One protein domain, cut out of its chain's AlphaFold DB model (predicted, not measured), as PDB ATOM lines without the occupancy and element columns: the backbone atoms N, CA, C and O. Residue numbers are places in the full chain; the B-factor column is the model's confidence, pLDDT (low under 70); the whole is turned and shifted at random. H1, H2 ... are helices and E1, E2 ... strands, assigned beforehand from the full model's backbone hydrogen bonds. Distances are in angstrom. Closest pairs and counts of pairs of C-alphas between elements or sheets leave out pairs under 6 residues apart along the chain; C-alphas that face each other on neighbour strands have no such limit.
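This is residues 18 to 163 of the 299 residues of an uncharacterized protein of Sphingomonas sp. Ag1 (UniProt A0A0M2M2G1). A four-stranded sheet in the middle has helices over both its faces: H3 and H5 over one face and H6 over the other, with H7 folding back from H6 to graze the sheet. The helical hairpin of H1 and H2 lies away from the sheet and packs on H6, while the short H4 sits off the sheet next to H7. The printed part has 146 residues, with seven named helices and four named strands in the order H1 H2 E1 H3 E2 H4 E3 H5 E4 H6 H7; the sheet runs E2 E3 E1 E4, antiparallel throughout, and the class is mixed, helices and strands. The whole is compact, with a radius of gyration of the C-alphas of 14.6 A and spans of 37 by 35 by 23 A.

Find C-alpha 18 at (-56.137, 21.249, 19.699); from there H1, residues 18 to 38, runs 30.0 A to C-alpha 38 at (-43.574, 46.665, 9.743). Next come H2, residues 43 to 51, 12.1 A long, and E1, residues 58 to 63, 16.4 A. H3, residues 64 to 74, follows E1 with no residue between and is 15.5 A long. Read on to E2, residues 83 to 85, 6.7 A, then H4, residues 92 to 97, 8.8 A, and E3, residues 103 to 108, 15.5 A. H5, residues 110 to 118, is 12.4 A long, and E4, residues 128 to 131, is 10.1 A. H6, residues 136 to 147, spans 16.6 A, and H7, residues 151 to 161, spans 16.4 A and ends at C-alpha 161, (-32.492, 19.323, -2.438).

Begin at the inner strands E3 and E1, antiparallel at 156 degrees, where N 60 and O 106 are 2.8 A apart, within hydrogen-bond range. E2 is an edge strand beside E3, antiparallel at 164 degrees, with N 84 and O 105 at 2.9 A; E4 is the other edge strand, beside E1, antiparallel at 172 degrees, with N 61 and O 128 at 2.8 A. E1, H3, E2 form a split strand-helix-strand unit, two strands running the same way with E3 between them in the sheet, and E3, H5, E4 form another, with E1 between its two strands in the sheet; both crossovers are right-handed. H3 is on the sheet over E3 and E1, at a height of 9.2 A, along the strands; the closest C-alphas of H3 and E3 are Ala 67 and Val 104, 6.1 A. H5 is on the same face at a height of 9.4 A, slantwise to the strands at 37 degrees to E1 on the local plane. H6 is on the opposite face at a height of 10.2 A, and H7 only grazes the sheet with residues 157 to 161. H6 is the hub: it touches H2 at Glu 46 and Ser 139, closest C-alphas 6.0 A, and only just touches H1, at Arg 36 and Val 146, 6.2 A, and H7, at Cys 144 and His 153, 6.2 A, with 3 pairs of C-alphas within 8 A each. H1 and H2 are a hairpin at a shallow tilt of 23 degrees, opposite ways, closest at the C-alphas of Ala 31 and Val 45, 5.6 A; H6 and H7 are another, at 30 degrees. H4 only just touches H7, with 3 pairs within 8 A, closest at the C-alphas of Leu 94 and Asp 151, 7.4 A. Every O i to N i+4 pair is within hydrogen-bond range in H1, H2, H3, H5 and H6, against 1 of 2 in H4 and 4 of 7 in H7.

Look for the two C-alphas farthest apart at Asn 38 and Ala 121, 43.7 A. The printed part has no cut, and no link is long. The mean pLDDT of the printed part is 75.0; low values under 70 fall, among them, at residues 18 to 28, 36 to 41 and 71 to 80.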
ATOM      1  N   THR A  18     -55.893  20.334  20.829       50.84
ATOM      2  CA  THR A  18     -56.137  21.249  19.699       50.84
ATOM      3  C   THR A  18     -56.054  22.735  20.066       50.84
ATOM      4  O   THR A  18     -55.585  23.519  19.253       50.84
ATOM      5  N   GLN A  19     -56.448  23.138  21.281       52.66
ATOM      6  CA  GLN A  19     -56.494  24.561  21.654       52.66
ATOM      7  C   GLN A  19     -55.111  25.206  21.783       52.66
ATOM      8  O   GLN A  19     -54.922  26.323  21.311       52.66
ATOM      9  N   GLN A  20     -54.135  24.519  22.387       54.34
ATOM     10  CA  GLN A  20     -52.772  25.056  22.508       54.34
ATOM     11  C   GLN A  20     -52.094  25.183  21.136       54.34
ATOM     12  O   GLN A  20     -51.359  26.139  20.894       54.34
ATOM     13  N   TRP A  21     -52.406  24.278  20.205       57.59
ATOM     14  CA  TRP A  21     -51.862  24.304  18.845       57.59
ATOM     15  C   TRP A  21     -52.529  25.328  17.939       57.59
ATOM     16  O   TRP A  21     -51.852  25.972  17.136       57.59
ATOM     17  N   GLU A  22     -53.843  25.506  18.073       62.53
ATOM     18  CA  GLU A  22     -54.570  26.586  17.411       62.53
ATOM     19  C   GLU A  22     -54.039  27.946  17.869       62.53
ATOM     20  O   GLU A  22     -53.826  28.813  17.027       62.53
ATOM     21  N   LEU A  23     -53.742  28.106  19.165       61.09
ATOM     22  CA  LEU A  23     -53.118  29.311  19.718       61.09
ATOM     23  C   LEU A  23     -51.707  29.534  19.158       61.09
ATOM     24  O   LEU A  23     -51.479  30.567  18.544       61.09
ATOM     25  N   ALA A  24     -50.802  28.552  19.236       61.53
ATOM     26  CA  ALA A  24     -49.440  28.690  18.703       61.53
ATOM     27  C   ALA A  24     -49.410  28.948  17.182       61.53
ATOM     28  O   ALA A  24     -48.631  29.764  16.688       61.53
ATOM     29  N   SER A  25     -50.299  28.295  16.425       63.78
ATOM     30  CA  SER A  25     -50.443  28.516  14.979       63.78
ATOM     31  C   SER A  25     -51.007  29.897  14.658       63.78
ATOM     32  O   SER A  25     -50.635  30.498  13.649       63.78
ATOM     33  N   ARG A  26     -51.924  30.394  15.494       67.75
ATOM     34  CA  ARG A  26     -52.513  31.725  15.371       67.75
ATOM     35  C   ARG A  26     -51.489  32.806  15.704       67.75
ATOM     36  O   ARG A  26     -51.372  33.763  14.947       67.75
ATOM     37  N   ASP A  27     -50.737  32.629  16.781       67.50
ATOM     38  CA  ASP A  27     -49.729  33.581  17.243       67.50
ATOM     39  C   ASP A  27     -48.586  33.698  16.229       67.50
ATOM     40  O   ASP A  27     -48.186  34.808  15.882       67.50
ATOM     41  N   LEU A  28     -48.150  32.583  15.630       69.06
ATOM     42  CA  LEU A  28     -47.182  32.629  14.534       69.06
ATOM     43  C   LEU A  28     -47.755  33.279  13.266       69.06
ATOM     44  O   LEU A  28     -47.060  34.045  12.603       69.06
ATOM     45  N   ALA A  29     -49.015  33.011  12.912       71.00
ATOM     46  CA  ALA A  29     -49.649  33.660  11.764       71.00
ATOM     47  C   ALA A  29     -49.773  35.185  11.952       71.00
ATOM     48  O   ALA A  29     -49.616  35.934  10.985       71.00
ATOM     49  N   PHE A  30     -50.022  35.648  13.183       69.88
ATOM     50  CA  PHE A  30     -49.991  37.069  13.524       69.88
ATOM     51  C   PHE A  30     -48.573  37.638  13.458       69.88
ATOM     52  O   PHE A  30     -48.376  38.632  12.766       69.88
ATOM     53  N   ALA A  31     -47.582  36.961  14.042       69.00
ATOM     54  CA  ALA A  31     -46.185  37.385  13.971       69.00
ATOM     55  C   ALA A  31     -45.701  37.526  12.513       69.00
ATOM     56  O   ALA A  31     -45.144  38.553  12.140       69.00
ATOM     57  N   LEU A  32     -46.008  36.557  11.642       72.12
ATOM     58  CA  LEU A  32     -45.678  36.626  10.211       72.12
ATOM     59  C   LEU A  32     -46.359  37.791   9.487       72.12
ATOM     60  O   LEU A  32     -45.770  38.408   8.599       72.12
ATOM     61  N   ARG A  33     -47.616  38.080   9.834       71.56
ATOM     62  CA  ARG A  33     -48.347  39.222   9.278       71.56
ATOM     63  C   ARG A  33     -47.716  40.544   9.715       71.56
ATOM     64  O   ARG A  33     -47.660  41.461   8.899       71.56
ATOM     65  N   ASP A  34     -47.292  40.640  10.969       68.88
ATOM     66  CA  ASP A  34     -46.758  41.869  11.546       68.88
ATOM     67  C   ASP A  34     -45.354  42.172  11.010       68.88
ATOM     68  O   ASP A  34     -45.112  43.301  10.583       68.88
ATOM     69  N   VAL A  35     -44.483  41.162  10.883       72.44
ATOM     70  CA  VAL A  35     -43.155  41.327  10.262       72.44
ATOM     71  C   VAL A  35     -43.278  41.821   8.814       72.44
ATOM     72  O   VAL A  35     -42.609  42.776   8.430       72.44
ATOM     73  N   ARG A  36     -44.200  41.256   8.020       68.31
ATOM     74  CA  ARG A  36     -44.437  41.701   6.630       68.31
ATOM     75  C   ARG A  36     -44.944  43.132   6.501       68.31
ATOM     76  O   ARG A  36     -44.841  43.711   5.426       68.31
ATOM     77  N   ARG A  37     -45.592  43.664   7.538       64.69
ATOM     78  CA  ARG A  37     -46.179  45.010   7.513       64.69
ATOM     79  C   ARG A  37     -45.236  46.076   8.044       64.69
ATOM     80  O   ARG A  37     -45.376  47.221   7.635       64.69
ATOM     81  N   ASN A  38     -44.332  45.705   8.947       58.06
ATOM     82  CA  ASN A  38     -43.574  46.665   9.743       58.06
ATOM     83  C   ASN A  38     -42.050  46.565   9.560       58.06
ATOM     84  O   ASN A  38     -41.351  47.254  10.294       58.06
ATOM     85  N   GLU A  39     -41.543  45.725   8.639       59.53
ATOM     86  CA  GLU A  39     -40.099  45.532   8.354       59.53
ATOM     87  C   GLU A  39     -39.244  45.441   9.638       59.53
ATOM     88  O   GLU A  39     -38.143  45.980   9.736       59.53
ATOM     89  N   GLY A  40     -39.801  44.804  10.671       55.72
ATOM     90  CA  GLY A  40     -39.325  44.903  12.043       55.72
ATOM     91  C   GLY A  40     -39.327  43.550  12.738       55.72
ATOM     92  O   GLY A  40     -40.304  42.813  12.662       55.72
ATOM     93  N   ASP A  41     -38.195  43.281  13.388       66.50
ATOM     94  CA  ASP A  41     -37.833  42.178  14.284       66.50
ATOM     95  C   ASP A  41     -38.418  40.778  13.992       66.50
ATOM     96  O   ASP A  41     -39.536  40.424  14.371       66.50
ATOM     97  N   PHE A  42     -37.579  39.922  13.402       75.19
ATOM     98  CA  PHE A  42     -37.875  38.510  13.153       75.19
ATOM     99  C   PHE A  42     -37.849  37.644  14.432       75.19
ATOM    100  O   PHE A  42     -38.271  36.485  14.399       75.19
ATOM    101  N   SER A  43     -37.405  38.181  15.577       74.81
ATOM    102  CA  SER A  43     -37.211  37.423  16.823       74.81
ATOM    103  C   SER A  43     -38.478  36.720  17.319       74.81
ATOM    104  O   SER A  43     -38.417  35.566  17.746       74.81
ATOM    105  N   ALA A  44     -39.642  37.370  17.213       74.81
ATOM    106  CA  ALA A  44     -40.921  36.799  17.632       74.81
ATOM    107  C   ALA A  44     -41.339  35.612  16.748       74.81
ATOM    108  O   ALA A  44     -41.865  34.611  17.243       74.81
ATOM    109  N   VAL A  45     -41.061  35.699  15.442       77.69
ATOM    110  CA  VAL A  45     -41.299  34.614  14.482       77.69
ATOM    111  C   VAL A  45     -40.361  33.446  14.775       77.69
ATOM    112  O   VAL A  45     -40.827  32.312  14.891       77.69
ATOM    113  N   GLU A  46     -39.067  33.706  14.983       78.25
ATOM    114  CA  GLU A  46     -38.110  32.658  15.353       78.25
ATOM    115  C   GLU A  46     -38.486  31.955  16.657       78.25
ATOM    116  O   GLU A  46     -38.423  30.727  16.744       78.25
ATOM    117  N   ALA A  47     -38.878  32.716  17.681       75.50
ATOM    118  CA  ALA A  47     -39.262  32.171  18.976       75.50
ATOM    119  C   ALA A  47     -40.471  31.235  18.844       75.50
ATOM    120  O   ALA A  47     -40.457  30.123  19.375       75.50
ATOM    121  N   ALA A  48     -41.481  31.636  18.069       77.75
ATOM    122  CA  ALA A  48     -42.643  30.800  17.786       77.75
ATOM    123  C   ALA A  48     -42.283  29.556  16.943       77.75
ATOM    124  O   ALA A  48     -42.795  28.462  17.199       77.75
ATOM    125  N   ILE A  49     -41.351  29.673  15.988       79.62
ATOM    126  CA  ILE A  49     -40.842  28.539  15.198       79.62
ATOM    127  C   ILE A  49     -40.109  27.522  16.077       79.62
ATOM    128  O   ILE A  49     -40.350  26.319  15.911       79.62
ATOM    129  N   LYS A  50     -39.248  27.994  16.988       78.94
ATOM    130  CA  LYS A  50     -38.485  27.174  17.941       78.94
ATOM    131  C   LYS A  50     -39.420  26.491  18.941       78.94
ATOM    132  O   LYS A  50     -39.306  25.286  19.149       78.94
ATOM    133  N   ALA A  51     -40.411  27.211  19.472       76.88
ATOM    134  CA  ALA A  51     -41.425  26.644  20.366       76.88
ATOM    135  C   ALA A  51     -42.248  25.524  19.698       76.88
ATOM    136  O   ALA A  51     -42.579  24.527  20.339       76.88
ATOM    137  N   GLY A  52     -42.540  25.652  18.399       75.12
ATOM    138  CA  GLY A  52     -43.252  24.637  17.614       75.12
ATOM    139  C   GLY A  52     -42.378  23.521  17.025       75.12
ATOM    140  O   GLY A  52     -42.916  22.605  16.400       75.12
ATOM    141  N   ALA A  53     -41.049  23.572  17.181       74.38
ATOM    142  CA  ALA A  53     -40.129  22.672  16.480       74.38
ATOM    143  C   ALA A  53     -40.189  21.220  16.953       74.38
ATOM    144  O   ALA A  53     -40.045  20.317  16.135       74.38
ATOM    145  N   ALA A  54     -40.486  20.990  18.233       71.31
ATOM    146  CA  ALA A  54     -40.655  19.640  18.766       71.31
ATOM    147  C   ALA A  54     -41.816  18.882  18.094       71.31
ATOM    148  O   ALA A  54     -41.707  17.682  17.839       71.31
ATOM    149  N   GLU A  55     -42.908  19.586  17.778       77.50
ATOM    150  CA  GLU A  55     -44.068  19.002  17.100       77.50
ATOM    151  C   GLU A  55     -43.822  18.896  15.593       77.50
ATOM    152  O   GLU A  55     -44.024  17.830  15.011       77.50
ATOM    153  N   PHE A  56     -43.342  19.980  14.971       82.38
ATOM    154  CA  PHE A  56     -43.102  20.093  13.529       82.38
ATOM    155  C   PHE A  56     -41.612  20.016  13.196       82.38
ATOM    156  O   PHE A  56     -40.989  20.989  12.766       82.38
ATOM    157  N   ASN A  57     -41.048  18.834  13.407       78.50
ATOM    158  CA  ASN A  57     -39.611  18.584  13.356       78.50
ATOM    159  C   ASN A  57     -39.098  18.096  11.995       78.50
ATOM    160  O   ASN A  57     -37.990  17.573  11.923       78.50
ATOM    161  N   HIS A  58     -39.892  18.156  10.926       84.06
ATOM    162  CA  HIS A  58     -39.434  17.771   9.591       84.06
ATOM    163  C   HIS A  58     -39.795  18.823   8.549       84.06
ATOM    164  O   HIS A  58     -40.845  19.459   8.633       84.06
ATOM    165  N   VAL A  59     -38.957  18.937   7.523       88.12
ATOM    166  CA  VAL A  59     -39.206  19.762   6.339       88.12
ATOM    167  C   VAL A  59     -39.242  18.849   5.119       88.12
ATOM    168  O   VAL A  59     -38.312  18.086   4.875       88.12
ATOM    169  N   LEU A  60     -40.335  18.901   4.366       88.31
ATOM    170  CA  LEU A  60     -40.517  18.180   3.114       88.31
ATOM    171  C   LEU A  60     -40.459  19.167   1.951       88.31
ATOM    172  O   LEU A  60     -41.344  20.009   1.814       88.31
ATOM    173  N   LEU A  61     -39.462  19.009   1.089       89.38
ATOM    174  CA  LEU A  61     -39.419  19.588  -0.246       89.38
ATOM    175  C   LEU A  61     -40.107  18.605  -1.202       89.38
ATOM    176  O   LEU A  61     -39.628  17.490  -1.390       89.38
ATOM    177  N   ALA A  62     -41.244  18.992  -1.776       85.19
ATOM    178  CA  ALA A  62     -42.019  18.142  -2.678       85.19
ATOM    179  C   ALA A  62     -42.392  18.868  -3.969       85.19
ATOM    180  O   ALA A  62     -42.726  20.051  -3.958       85.19
ATOM    181  N   SER A  63     -42.425  18.130  -5.071       82.94
ATOM    182  CA  SER A  63     -42.693  18.649  -6.410       82.94
ATOM    183  C   SER A  63     -44.095  18.318  -6.925       82.94
ATOM    184  O   SER A  63     -44.654  17.244  -6.673       82.94
ATOM    185  N   GLY A  64     -44.678  19.243  -7.695       73.44
ATOM    186  CA  GLY A  64     -45.836  19.018  -8.566       73.44
ATOM    187  C   GLY A  64     -46.994  18.216  -7.947       73.44
ATOM    188  O   GLY A  64     -47.681  18.661  -7.021       73.44
ATOM    189  N   ARG A  65     -47.250  17.020  -8.500       67.44
ATOM    190  CA  ARG A  65     -48.355  16.144  -8.071       67.44
ATOM    191  C   ARG A  65     -48.155  15.619  -6.647       67.44
ATOM    192  O   ARG A  65     -49.124  15.579  -5.896       67.44
ATOM    193  N   THR A  66     -46.919  15.314  -6.256       66.88
ATOM    194  CA  THR A  66     -46.579  14.873  -4.898       66.88
ATOM    195  C   THR A  66     -46.916  15.951  -3.875       66.88
ATOM    196  O   THR A  66     -47.606  15.685  -2.889       66.88
ATOM    197  N   ALA A  67     -46.527  17.198  -4.154       66.88
ATOM    198  CA  ALA A  67     -46.887  18.340  -3.323       66.88
ATOM    199  C   ALA A  67     -48.408  18.493  -3.197       66.88
ATOM    200  O   ALA A  67     -48.927  18.710  -2.105       66.88
ATOM    201  N   THR A  68     -49.142  18.338  -4.301       69.69
ATOM    202  CA  THR A  68     -50.610  18.443  -4.312       69.69
ATOM    203  C   THR A  68     -51.272  17.337  -3.486       69.69
ATOM    204  O   THR A  68     -52.188  17.612  -2.707       69.69
ATOM    205  N   ASP A  69     -50.794  16.101  -3.611       68.75
ATOM    206  CA  ASP A  69     -51.337  14.946  -2.899       68.75
ATOM    207  C   ASP A  69     -51.073  15.043  -1.390       68.75
ATOM    208  O   ASP A  69     -51.979  14.807  -0.585       68.75
ATOM    209  N   PHE A  70     -49.872  15.453  -0.973       70.81
ATOM    210  CA  PHE A  70     -49.578  15.660   0.447       70.81
ATOM    211  C   PHE A  70     -50.291  16.877   1.026       70.81
ATOM    212  O   PHE A  70     -50.860  16.768   2.108       70.81
ATOM    213  N   ARG A  71     -50.397  17.986   0.283       66.56
ATOM    214  CA  ARG A  71     -51.222  19.139   0.685       66.56
ATOM    215  C   ARG A  71     -52.668  18.738   0.955       66.56
ATOM    216  O   ARG A  71     -53.235  19.155   1.959       66.56
ATOM    217  N   ARG A  72     -53.271  17.911   0.093       69.38
ATOM    218  CA  ARG A  72     -54.643  17.408   0.291       69.38
ATOM    219  C   ARG A  72     -54.750  16.506   1.520       69.38
ATOM    220  O   ARG A  72     -55.699  16.648   2.283       69.38
ATOM    221  N   ASN A  73     -53.773  15.623   1.731       67.00
ATOM    222  CA  ASN A  73     -53.777  14.672   2.845       67.00
ATOM    223  C   ASN A  73     -53.452  15.316   4.206       67.00
ATOM    224  O   ASN A  73     -53.929  14.836   5.230       67.00
ATOM    225  N   PHE A  74     -52.656  16.389   4.235       67.62
ATOM    226  CA  PHE A  74     -52.212  17.051   5.469       67.62
ATOM    227  C   PHE A  74     -53.005  18.314   5.820       67.62
ATOM    228  O   PHE A  74     -52.935  18.776   6.959       67.62
ATOM    229  N   ARG A  75     -53.836  18.822   4.896       55.84
ATOM    230  CA  ARG A  75     -54.724  19.983   5.105       55.84
ATOM    231  C   ARG A  75     -55.635  19.873   6.328       55.84
ATOM    232  O   ARG A  75     -56.057  20.893   6.852       55.84
ATOM    233  N   VAL A  76     -55.948  18.655   6.772       51.88
ATOM    234  CA  VAL A  76     -56.857  18.408   7.905       51.88
ATOM    235  C   VAL A  76     -56.181  18.663   9.268       51.88
ATOM    236  O   VAL A  76     -56.852  18.631  10.292       51.88
ATOM    237  N   GLY A  77     -54.880  18.983   9.316       48.53
ATOM    238  CA  GLY A  77     -54.198  19.287  10.583       48.53
ATOM    239  C   GLY A  77     -52.935  20.148  10.503       48.53
ATOM    240  O   GLY A  77     -52.363  20.440  11.545       48.53
ATOM    241  N   SER A  78     -52.486  20.554   9.311       54.41
ATOM    242  CA  SER A  78     -51.355  21.477   9.155       54.41
ATOM    243  C   SER A  78     -51.854  22.834   8.638       54.41
ATOM    244  O   SER A  78     -52.408  22.895   7.534       54.41
ATOM    245  N   PRO A  79     -51.726  23.914   9.428       63.25
ATOM    246  CA  PRO A  79     -52.096  25.249   8.983       63.25
ATOM    247  C   PRO A  79     -51.321  25.700   7.731       63.25
ATOM    248  O   PRO A  79     -50.163  25.341   7.534       63.25
ATOM    249  N   ASN A  80     -51.941  26.552   6.905       65.75
ATOM    250  CA  ASN A  80     -51.367  27.010   5.629       65.75
ATOM    251  C   ASN A  80     -49.981  27.674   5.761       65.75
ATOM    252  O   ASN A  80     -49.239  27.682   4.786       65.75
ATOM    253  N   TRP A  81     -49.624  28.221   6.930       74.62
ATOM    254  CA  TRP A  81     -48.314  28.848   7.145       74.62
ATOM    255  C   TRP A  81     -47.153  27.851   7.089       74.62
ATOM    256  O   TRP A  81     -46.040  28.241   6.758       74.62
ATOM    257  N   HIS A  82     -47.398  26.563   7.349       80.12
ATOM    258  CA  HIS A  82     -46.389  25.509   7.213       80.12
ATOM    259  C   HIS A  82     -46.082  25.157   5.759       80.12
ATOM    260  O   HIS A  82     -45.359  24.197   5.505       80.12
ATOM    261  N   ILE A  83     -46.679  25.860   4.801       83.50
ATOM    262  CA  ILE A  83     -46.583  25.559   3.384       83.50
ATOM    263  C   ILE A  83     -46.067  26.807   2.679       83.50
ATOM    264  O   ILE A  83     -46.780  27.801   2.572       83.50
ATOM    265  N   VAL A  84     -44.855  26.727   2.140       84.56
ATOM    266  CA  VAL A  84     -44.246  27.801   1.350       84.56
ATOM    267  C   VAL A  84     -44.002  27.288  -0.063       84.56
ATOM    268  O   VAL A  84     -43.559  26.158  -0.267       84.56
ATOM    269  N   ASN A  85     -44.370  28.083  -1.065       83.81
ATOM    270  CA  ASN A  85     -44.060  27.765  -2.455       83.81
ATOM    271  C   ASN A  85     -42.625  28.214  -2.761       83.81
ATOM    272  O   ASN A  85     -42.236  29.296  -2.333       83.81
ATOM    273  N   ALA A  86     -41.857  27.411  -3.499       84.25
ATOM    274  CA  ALA A  86     -40.482  27.753  -3.866       84.25
ATOM    275  C   ALA A  86     -40.401  29.097  -4.615       84.25
ATOM    276  O   ALA A  86     -39.489  29.884  -4.375       84.25
ATOM    277  N   ASN A  87     -41.402  29.408  -5.448       82.62
ATOM    278  CA  ASN A  87     -41.467  30.683  -6.171       82.62
ATOM    279  C   ASN A  87     -41.679  31.908  -5.270       82.62
ATOM    280  O   ASN A  87     -41.488  33.024  -5.722       82.62
ATOM    281  N   ALA A  88     -42.077  31.711  -4.011       81.69
ATOM    282  CA  ALA A  88     -42.228  32.785  -3.039       81.69
ATOM    283  C   ALA A  88     -40.935  33.051  -2.246       81.69
ATOM    284  O   ALA A  88     -40.960  33.829  -1.294       81.69
ATOM    285  N   ILE A  89     -39.855  32.347  -2.593       83.94
ATOM    286  CA  ILE A  89     -38.518  32.440  -1.992       83.94
ATOM    287  C   ILE A  89     -37.517  32.938  -3.043       83.94
ATOM    288  O   ILE A  89     -36.678  33.785  -2.748       83.94
ATOM    289  N   CYS A  90     -37.606  32.427  -4.276       83.44
ATOM    290  CA  CYS A  90     -36.647  32.699  -5.346       83.44
ATOM    291  C   CYS A  90     -37.357  32.894  -6.705       83.44
ATOM    292  O   CYS A  90     -38.364  32.218  -6.955       83.44
ATOM    293  N   PRO A  91     -36.835  33.755  -7.606       80.44
ATOM    294  CA  PRO A  91     -37.416  33.965  -8.930       80.44
ATOM    295  C   PRO A  91     -37.534  32.685  -9.770       80.44
ATOM    296  O   PRO A  91     -36.611  31.870  -9.859       80.44
ATOM    297  N   ILE A  92     -38.653  32.550 -10.492       80.50
ATOM    298  CA  ILE A  92     -38.979  31.366 -11.313       80.50
ATOM    299  C   ILE A  92     -37.871  31.028 -12.322       80.50
ATOM    300  O   ILE A  92     -37.559  29.856 -12.522       80.50
ATOM    301  N   GLY A  93     -37.240  32.035 -12.937       76.31
ATOM    302  CA  GLY A  93     -36.181  31.814 -13.927       76.31
ATOM    303  C   GLY A  93     -34.969  31.058 -13.372       76.31
ATOM    304  O   GLY A  93     -34.367  30.256 -14.086       76.31
ATOM    305  N   LEU A  94     -34.634  31.262 -12.094       77.50
ATOM    306  CA  LEU A  94     -33.562  30.531 -11.416       77.50
ATOM    307  C   LEU A  94     -34.018  29.145 -10.966       77.50
ATOM    308  O   LEU A  94     -33.311  28.161 -11.177       77.50
ATOM    309  N   LEU A  95     -35.241  29.047 -10.441       80.25
ATOM    310  CA  LEU A  95     -35.840  27.769 -10.065       80.25
ATOM    311  C   LEU A  95     -35.918  26.797 -11.246       80.25
ATOM    312  O   LEU A  95     -35.658  25.611 -11.081       80.25
ATOM    313  N   GLN A  96     -36.235  27.277 -12.448       78.50
ATOM    314  CA  GLN A  96     -36.283  26.439 -13.649       78.50
ATOM    315  C   GLN A  96     -34.911  25.873 -14.026       78.50
ATOM    316  O   GLN A  96     -34.820  24.692 -14.367       78.50
ATOM    317  N   ARG A  97     -33.843  26.678 -13.918       79.44
ATOM    318  CA  ARG A  97     -32.462  26.227 -14.168       79.44
ATOM    319  C   ARG A  97     -32.070  25.110 -13.207       79.44
ATOM    320  O   ARG A  97     -31.568  24.078 -13.645       79.44
ATOM    321  N   GLU A  98     -32.426  25.272 -11.937       79.81
ATOM    322  CA  GLU A  98     -32.191  24.274 -10.893       79.81
ATOM    323  C   GLU A  98     -33.251  23.170 -10.831       79.81
ATOM    324  O   GLU A  98     -33.218  22.327  -9.938       79.81
ATOM    325  N   ARG A  99     -34.200  23.124 -11.776       82.75
ATOM    326  CA  ARG A  99     -35.295  22.136 -11.799       82.75
ATOM    327  C   ARG A  99     -36.089  22.083 -10.482       82.75
ATOM    328  O   ARG A  99     -36.584  21.028 -10.102       82.75
ATOM    329  N   LEU A 100     -36.205  23.221  -9.805       79.88
ATOM    330  CA  LEU A 100     -36.950  23.447  -8.565       79.88
ATOM    331  C   LEU A 100     -38.276  24.194  -8.799       79.88
ATOM    332  O   LEU A 100     -38.994  24.516  -7.852       79.88
ATOM    333  N   ASP A 101     -38.635  24.460 -10.055       79.12
ATOM    334  CA  ASP A 101     -39.941  25.021 -10.400       79.12
ATOM    335  C   ASP A 101     -41.084  24.038 -10.075       79.12
ATOM    336  O   ASP A 101     -40.981  22.823 -10.270       79.12
ATOM    337  N   GLY A 102     -42.190  24.562  -9.545       79.38
ATOM    338  CA  GLY A 102     -43.335  23.765  -9.093       79.38
ATOM    339  C   GLY A 102     -43.121  22.996  -7.781       79.38
ATOM    340  O   GLY A 102     -43.900  22.079  -7.482       79.38
ATOM    341  N   PHE A 103     -42.092  23.340  -7.001       85.62
ATOM    342  CA  PHE A 103     -41.846  22.766  -5.680       85.62
ATOM    343  C   PHE A 103     -42.526  23.521  -4.546       85.62
ATOM    344  O   PHE A 103     -42.850  24.705  -4.614       85.62
ATOM    345  N   VAL A 104     -42.728  22.791  -3.457       85.19
ATOM    346  CA  VAL A 104     -43.365  23.255  -2.240       85.19
ATOM    347  C   VAL A 104     -42.585  22.728  -1.056       85.19
ATOM    348  O   VAL A 104     -42.297  21.534  -0.976       85.19
ATOM    349  N   LEU A 105     -42.334  23.613  -0.107       88.75
ATOM    350  CA  LEU A 105     -41.825  23.276   1.205       88.75
ATOM    351  C   LEU A 105     -42.990  23.113   2.173       88.75
ATOM    352  O   LEU A 105     -43.885  23.958   2.236       88.75
ATOM    353  N   MET A 106     -42.985  22.013   2.913       87.62
ATOM    354  CA  MET A 106     -43.963  21.713   3.949       87.62
ATOM    355  C   MET A 106     -43.249  21.395   5.253       87.62
ATOM    356  O   MET A 106     -42.426  20.481   5.292       87.62
ATOM    357  N   ARG A 107     -43.606  22.078   6.336       87.88
ATOM    358  CA  ARG A 107     -43.197  21.670   7.679       87.88
ATOM    359  C   ARG A 107     -44.171  20.620   8.204       87.88
ATOM    360  O   ARG A 107     -45.381  20.841   8.222       87.88
ATOM    361  N   LEU A 108     -43.648  19.471   8.603       84.06
ATOM    362  CA  LEU A 108     -44.430  18.291   8.950       84.06
ATOM    363  C   LEU A 108     -44.240  17.908  10.410       84.06
ATOM    364  O   LEU A 108     -43.136  18.004  10.948       84.06
ATOM    365  N   SER A 109     -45.309  17.391  11.014       83.38
ATOM    366  CA  SER A 109     -45.209  16.739  12.313       83.38
ATOM    367  C   SER A 109     -44.531  15.375  12.222       83.38
ATOM    368  O   SER A 109     -44.452  14.766  11.148       83.38
ATOM    369  N   ARG A 110     -44.100  14.828  13.363       78.12
ATOM    370  CA  ARG A 110     -43.499  13.484  13.418       78.12
ATOM    371  C   ARG A 110     -44.410  12.402  12.825       78.12
ATOM    372  O   ARG A 110     -43.933  11.489  12.154       78.12
ATOM    373  N   GLU A 111     -45.719  12.486  13.055       80.31
ATOM    374  CA  GLU A 111     -46.698  11.549  12.485       80.31
ATOM    375  C   GLU A 111     -46.854  11.722  10.970       80.31
ATOM    376  O   GLU A 111     -46.895  10.740  10.226       80.31
ATOM    377  N   GLN A 112     -46.898  12.966  10.490       80.94
ATOM    378  CA  GLN A 112     -46.970  13.260   9.059       80.94
ATOM    379  C   GLN A 112     -45.705  12.784   8.337       80.94
ATOM    380  O   GLN A 112     -45.807  12.126   7.304       80.94
ATOM    381  N   ALA A 113     -44.527  13.007   8.922       82.25
ATOM    382  CA  ALA A 113     -43.258  12.513   8.403       82.25
ATOM    383  C   ALA A 113     -43.222  10.977   8.326       82.25
ATOM    384  O   ALA A 113     -42.786  10.425   7.314       82.25
ATOM    385  N   LYS A 114     -43.750  10.261   9.332       78.31
ATOM    386  CA  LYS A 114     -43.920   8.796   9.257       78.31
ATOM    387  C   LYS A 114     -44.790   8.393   8.063       78.31
ATOM    388  O   LYS A 114     -44.429   7.474   7.335       78.31
ATOM    389  N   ASN A 115     -45.895   9.099   7.816       78.75
ATOM    390  CA  ASN A 115     -46.764   8.830   6.665       78.75
ATOM    391  C   ASN A 115     -46.078   9.086   5.316       78.75
ATOM    392  O   ASN A 115     -46.334   8.349   4.363       78.75
ATOM    393  N   VAL A 116     -45.207  10.097   5.229       80.12
ATOM    394  CA  VAL A 116     -44.365  10.333   4.044       80.12
ATOM    395  C   VAL A 116     -43.404   9.163   3.843       80.12
ATOM    396  O   VAL A 116     -43.382   8.589   2.759       80.12
ATOM    397  N   LYS A 117     -42.688   8.741   4.893       76.69
ATOM    398  CA  LYS A 117     -41.751   7.602   4.847       76.69
ATOM    399  C   LYS A 117     -42.432   6.296   4.428       76.69
ATOM    400  O   LYS A 117     -41.923   5.580   3.576       76.69
ATOM    401  N   LEU A 118     -43.637   6.019   4.929       75.56
ATOM    402  CA  LEU A 118     -44.427   4.847   4.513       75.56
ATOM    403  C   LEU A 118     -44.841   4.879   3.034       75.56
ATOM    404  O   LEU A 118     -45.188   3.849   2.460       75.56
ATOM    405  N   ARG A 119     -44.850   6.062   2.419       72.69
ATOM    406  CA  ARG A 119     -45.221   6.284   1.019       72.69
ATOM    407  C   ARG A 119     -44.029   6.752   0.187       72.69
ATOM    408  O   ARG A 119     -44.251   7.311  -0.882       72.69
ATOM    409  N   TRP A 120     -42.800   6.506   0.648       75.31
ATOM    410  CA  TRP A 120     -41.585   7.022   0.012       75.31
ATOM    411  C   TRP A 120     -41.481   6.634  -1.462       75.31
ATOM    412  O   TRP A 120     -41.165   7.468  -2.293       75.31
ATOM    413  N   ALA A 121     -41.889   5.412  -1.814       71.69
ATOM    414  CA  ALA A 121     -41.924   4.929  -3.198       71.69
ATOM    415  C   ALA A 121     -42.864   5.717  -4.140       71.69
ATOM    416  O   ALA A 121     -42.861   5.487  -5.345       71.69
ATOM    417  N   LYS A 122     -43.717   6.604  -3.608       71.06
ATOM    418  CA  LYS A 122     -44.569   7.512  -4.395       71.06
ATOM    419  C   LYS A 122     -43.949   8.896  -4.581       71.06
ATOM    420  O   LYS A 122     -44.521   9.706  -5.309       71.06
ATOM    421  N   LEU A 123     -42.854   9.185  -3.880       71.31
ATOM    422  CA  LEU A 123     -42.101  10.417  -4.046       71.31
ATOM    423  C   LEU A 123     -41.305  10.364  -5.344       71.31
ATOM    424  O   LEU A 123     -40.946   9.292  -5.829       71.31
ATOM    425  N   ARG A 124     -41.041  11.537  -5.906       74.56
ATOM    426  CA  ARG A 124     -40.113  11.682  -7.023       74.56
ATOM    427  C   ARG A 124     -38.689  11.737  -6.493       74.56
ATOM    428  O   ARG A 124     -38.460  12.199  -5.380       74.56
ATOM    429  N   ASP A 125     -37.728  11.401  -7.346       74.38
ATOM    430  CA  ASP A 125     -36.293  11.415  -7.016       74.38
ATOM    431  C   ASP A 125     -35.763  12.778  -6.563       74.38
ATOM    432  O   ASP A 125     -34.663  12.869  -6.025       74.38
ATOM    433  N   GLN A 126     -36.524  13.846  -6.794       74.31
ATOM    434  CA  GLN A 126     -36.178  15.217  -6.431       74.31
ATOM    435  C   GLN A 126     -36.826  15.662  -5.110       74.31
ATOM    436  O   GLN A 126     -36.444  16.694  -4.565       74.31
ATOM    437  N   ASP A 127     -37.795  14.904  -4.593       81.50
ATOM    438  CA  ASP A 127     -38.438  15.203  -3.318       81.50
ATOM    439  C   ASP A 127     -37.480  14.835  -2.168       81.50
ATOM    440  O   ASP A 127     -36.755  13.836  -2.227       81.50
ATOM    441  N   ARG A 128     -37.455  15.637  -1.103       85.31
ATOM    442  CA  ARG A 128     -36.542  15.454   0.036       85.31
ATOM    443  C   ARG A 128     -37.258  15.668   1.351       85.31
ATOM    444  O   ARG A 128     -38.048  16.594   1.485       85.31
ATOM    445  N   LEU A 129     -36.944  14.829   2.332       84.25
ATOM    446  CA  LEU A 129     -37.445  14.949   3.694       84.25
ATOM    447  C   LEU A 129     -36.262  15.116   4.641       84.25
ATOM    448  O   LEU A 129     -35.462  14.196   4.796       84.25
ATOM    449  N   LEU A 130     -36.193  16.271   5.288       83.50
ATOM    450  CA  LEU A 130     -35.164  16.628   6.252       83.50
ATOM    451  C   LEU A 130     -35.729  16.582   7.673       83.50
ATOM    452  O   LEU A 130     -36.890  16.929   7.896       83.50
ATOM    453  N   HIS A 131     -34.906  16.161   8.630       80.88
ATOM    454  CA  HIS A 131     -35.205  16.274  10.054       80.88
ATOM    455  C   HIS A 131     -34.656  17.608  10.579       80.88
ATOM    456  O   HIS A 131     -33.454  17.840  10.530       80.88
ATOM    457  N   ASP A 132     -35.542  18.466  11.076       78.56
ATOM    458  CA  ASP A 132     -35.266  19.812  11.588       78.56
ATOM    459  C   ASP A 132     -35.868  19.983  13.005       78.56
ATOM    460  O   ASP A 132     -36.882  20.662  13.186       78.56
ATOM    461  N   PRO A 133     -35.296  19.329  14.034       74.75
ATOM    462  CA  PRO A 133     -35.853  19.317  15.390       74.75
ATOM    463  C   PRO A 133     -35.747  20.661  16.119       74.75
ATOM    464  O   PRO A 133     -36.438  20.866  17.114       74.75
ATOM    465  N   GLN A 134     -34.889  21.566  15.642       77.94
ATOM    466  CA  GLN A 134     -34.707  22.906  16.208       77.94
ATOM    467  C   GLN A 134     -35.479  23.982  15.430       77.94
ATOM    468  O   GLN A 134     -35.614  25.105  15.913       77.94
ATOM    469  N   GLY A 135     -36.021  23.652  14.251       73.94
ATOM    470  CA  GLY A 135     -36.699  24.615  13.386       73.94
ATOM    471  C   GLY A 135     -35.740  25.586  12.694       73.94
ATOM    472  O   GLY A 135     -36.183  26.657  12.292       73.94
ATOM    473  N   ALA A 136     -34.448  25.257  12.600       80.56
ATOM    474  CA  ALA A 136     -33.414  26.150  12.084       80.56
ATOM    475  C   ALA A 136     -33.597  26.390  10.580       80.56
ATOM    476  O   ALA A 136     -33.704  27.536  10.146       80.56
ATOM    477  N   HIS A 137     -33.752  25.312   9.806       81.19
ATOM    478  CA  HIS A 137     -34.009  25.408   8.367       81.19
ATOM    479  C   HIS A 137     -35.361  26.054   8.084       81.19
ATOM    480  O   HIS A 137     -35.503  26.840   7.150       81.19
ATOM    481  N   TRP A 138     -36.374  25.754   8.902       86.25
ATOM    482  CA  TRP A 138     -37.665  26.411   8.755       86.25
ATOM    483  C   TRP A 138     -37.602  27.918   9.050       86.25
ATOM    484  O   TRP A 138     -38.266  28.685   8.357       86.25
ATOM    485  N   SER A 139     -36.805  28.345  10.035       83.56
ATOM    486  CA  SER A 139     -36.568  29.766  10.333       83.56
ATOM    487  C   SER A 139     -35.977  30.490   9.125       83.56
ATOM    488  O   SER A 139     -36.504  31.515   8.706       83.56
ATOM    489  N   GLU A 140     -34.953  29.898   8.510       83.56
ATOM    490  CA  GLU A 140     -34.289  30.421   7.313       83.56
ATOM    491  C   GLU A 140     -35.245  30.516   6.111       83.56
ATOM    492  O   GLU A 140     -35.387  31.581   5.516       83.56
ATOM    493  N   ILE A 141     -35.993  29.444   5.814       87.00
ATOM    494  CA  ILE A 141     -37.012  29.429   4.749       87.00
ATOM    495  C   ILE A 141     -38.042  30.546   4.945       87.00
ATOM    496  O   ILE A 141     -38.435  31.219   3.990       87.00
ATOM    497  N   VAL A 142     -38.531  30.707   6.177       83.75
ATOM    498  CA  VAL A 142     -39.535  31.719   6.506       83.75
ATOM    499  C   VAL A 142     -38.946  33.122   6.403       83.75
ATOM    500  O   VAL A 142     -39.633  34.000   5.887       83.75
ATOM    501  N   GLY A 143     -37.699  33.321   6.834       81.56
ATOM    502  CA  GLY A 143     -36.964  34.572   6.665       81.56
ATOM    503  C   GLY A 143     -36.878  34.961   5.193       81.56
ATOM    504  O   GLY A 143     -37.403  36.001   4.806       81.56
ATOM    505  N   CYS A 144     -36.379  34.058   4.341       82.38
ATOM    506  CA  CYS A 144     -36.319  34.289   2.896       82.38
ATOM    507  C   CYS A 144     -37.698  34.571   2.286       82.38
ATOM    508  O   CYS A 144     -37.837  35.419   1.412       82.38
ATOM    509  N   HIS A 145     -38.744  33.881   2.749       82.56
ATOM    510  CA  HIS A 145     -40.105  34.114   2.275       82.56
ATOM    511  C   HIS A 145     -40.660  35.492   2.679       82.56
ATOM    512  O   HIS A 145     -41.494  36.059   1.972       82.56
ATOM    513  N   VAL A 146     -40.252  36.015   3.836       78.31
ATOM    514  CA  VAL A 146     -40.641  37.345   4.320       78.31
ATOM    515  C   VAL A 146     -39.862  38.439   3.591       78.31
ATOM    516  O   VAL A 146     -40.474  39.417   3.168       78.31
ATOM    517  N   ASP A 147     -38.560  38.239   3.393       75.25
ATOM    518  CA  ASP A 147     -37.652  39.175   2.721       75.25
ATOM    519  C   ASP A 147     -37.920  39.330   1.214       75.25
ATOM    520  O   ASP A 147     -37.408  40.261   0.578       75.25
ATOM    521  N   GLY A 148     -38.730  38.426   0.656       71.44
ATOM    522  CA  GLY A 148     -39.168  38.421  -0.731       71.44
ATOM    523  C   GLY A 148     -38.268  37.603  -1.659       71.44
ATOM    524  O   GLY A 148     -37.377  36.863  -1.246       71.44
ATOM    525  N   GLU A 149     -38.532  37.720  -2.957       75.31
ATOM    526  CA  GLU A 149     -37.825  36.965  -3.993       75.31
ATOM    527  C   GLU A 149     -36.412  37.529  -4.215       75.31
ATOM    528  O   GLU A 149     -36.265  38.683  -4.622       75.31
ATOM    529  N   ARG A 150     -35.368  36.719  -3.972       73.00
ATOM    530  CA  ARG A 150     -33.962  37.092  -4.234       73.00
ATOM    531  C   ARG A 150     -33.145  35.921  -4.775       73.00
ATOM    532  O   ARG A 150     -33.412  34.762  -4.457       73.00
ATOM    533  N   ASP A 151     -32.120  36.237  -5.562       71.25
ATOM    534  CA  ASP A 151     -31.221  35.246  -6.170       71.25
ATOM    535  C   ASP A 151     -30.399  34.488  -5.112       71.25
ATOM    536  O   ASP A 151     -30.196  33.279  -5.222       71.25
ATOM    537  N   GLU A 152     -29.988  35.174  -4.043       75.38
ATOM    538  CA  GLU A 152     -29.207  34.607  -2.933       75.38
ATOM    539  C   GLU A 152     -29.974  33.542  -2.128       75.38
ATOM    540  O   GLU A 152     -29.371  32.613  -1.592       75.38
ATOM    541  N   HIS A 153     -31.312  33.597  -2.118       80.00
ATOM    542  CA  HIS A 153     -32.158  32.631  -1.408       80.00
ATOM    543  C   HIS A 153     -32.248  31.265  -2.111       80.00
ATOM    544  O   HIS A 153     -32.758  30.300  -1.535       80.00
ATOM    545  N   LEU A 154     -31.741  31.145  -3.346       80.06
ATOM    546  CA  LEU A 154     -31.690  29.869  -4.066       80.06
ATOM    547  C   LEU A 154     -30.863  28.820  -3.310       80.06
ATOM    548  O   LEU A 154     -31.224  27.643  -3.323       80.06
ATOM    549  N   ALA A 155     -29.810  29.258  -2.611       79.50
ATOM    550  CA  ALA A 155     -28.908  28.393  -1.854       79.50
ATOM    551  C   ALA A 155     -29.638  27.562  -0.782       79.50
ATOM    552  O   ALA A 155     -29.320  26.388  -0.579       79.50
ATOM    553  N   VAL A 156     -30.667  28.137  -0.149       80.62
ATOM    554  CA  VAL A 156     -31.498  27.448   0.851       80.62
ATOM    555  C   VAL A 156     -32.229  26.268   0.211       80.62
ATOM    556  O   VAL A 156     -32.240  25.153   0.735       80.62
ATOM    557  N   LEU A 157     -32.816  26.482  -0.968       81.19
ATOM    558  CA  LEU A 157     -33.590  25.461  -1.675       81.19
ATOM    559  C   LEU A 157     -32.703  24.350  -2.245       81.19
ATOM    560  O   LEU A 157     -33.067  23.173  -2.172       81.19
ATOM    561  N   THR A 158     -31.540  24.703  -2.794       80.44
ATOM    562  CA  THR A 158     -30.579  23.725  -3.323       80.44
ATOM    563  C   THR A 158     -29.957  22.897  -2.202       80.44
ATOM    564  O   THR A 158     -29.890  21.676  -2.330       80.44
ATOM    565  N   GLY A 159     -29.628  23.505  -1.057       73.44
ATOM    566  CA  GLY A 159     -29.133  22.779   0.120       73.44
ATOM    567  C   GLY A 159     -30.139  21.750   0.654       73.44
ATOM    568  O   GLY A 159     -29.772  20.623   1.000       73.44
ATOM    569  N   LEU A 160     -31.434  22.086   0.640       75.38
ATOM    570  CA  LEU A 160     -32.503  21.139   0.981       75.38
ATOM    571  C   LEU A 160     -32.639  20.009  -0.051       75.38
ATOM    572  O   LEU A 160     -32.901  18.865   0.324       75.38
ATOM    573  N   ARG A 161     -32.453  20.309  -1.342       74.88
ATOM    574  CA  ARG A 161     -32.492  19.323  -2.438       74.88
ATOM    575  C   ARG A 161     -31.327  18.326  -2.374       74.88
ATOM    576  O   ARG A 161     -31.513  17.147  -2.685       74.88
ATOM    577  N   GLU A 162     -30.146  18.779  -1.967       65.25
ATOM    578  CA  GLU A 162     -28.898  17.998  -1.972       65.25
ATOM    579  C   GLU A 162     -28.625  17.224  -0.673       65.25
ATOM    580  O   GLU A 162     -27.647  16.491  -0.600       65.25
ATOM    581  N   ALA A 163     -29.535  17.300   0.305       56.09
ATOM    582  CA  ALA A 163     -29.429  16.661   1.618       56.09
ATOM    583  C   ALA A 163     -28.260  17.188   2.473       56.09
ATOM    584  O   ALA A 163     -27.269  16.507   2.709       56.09
TER     585      ALA A 163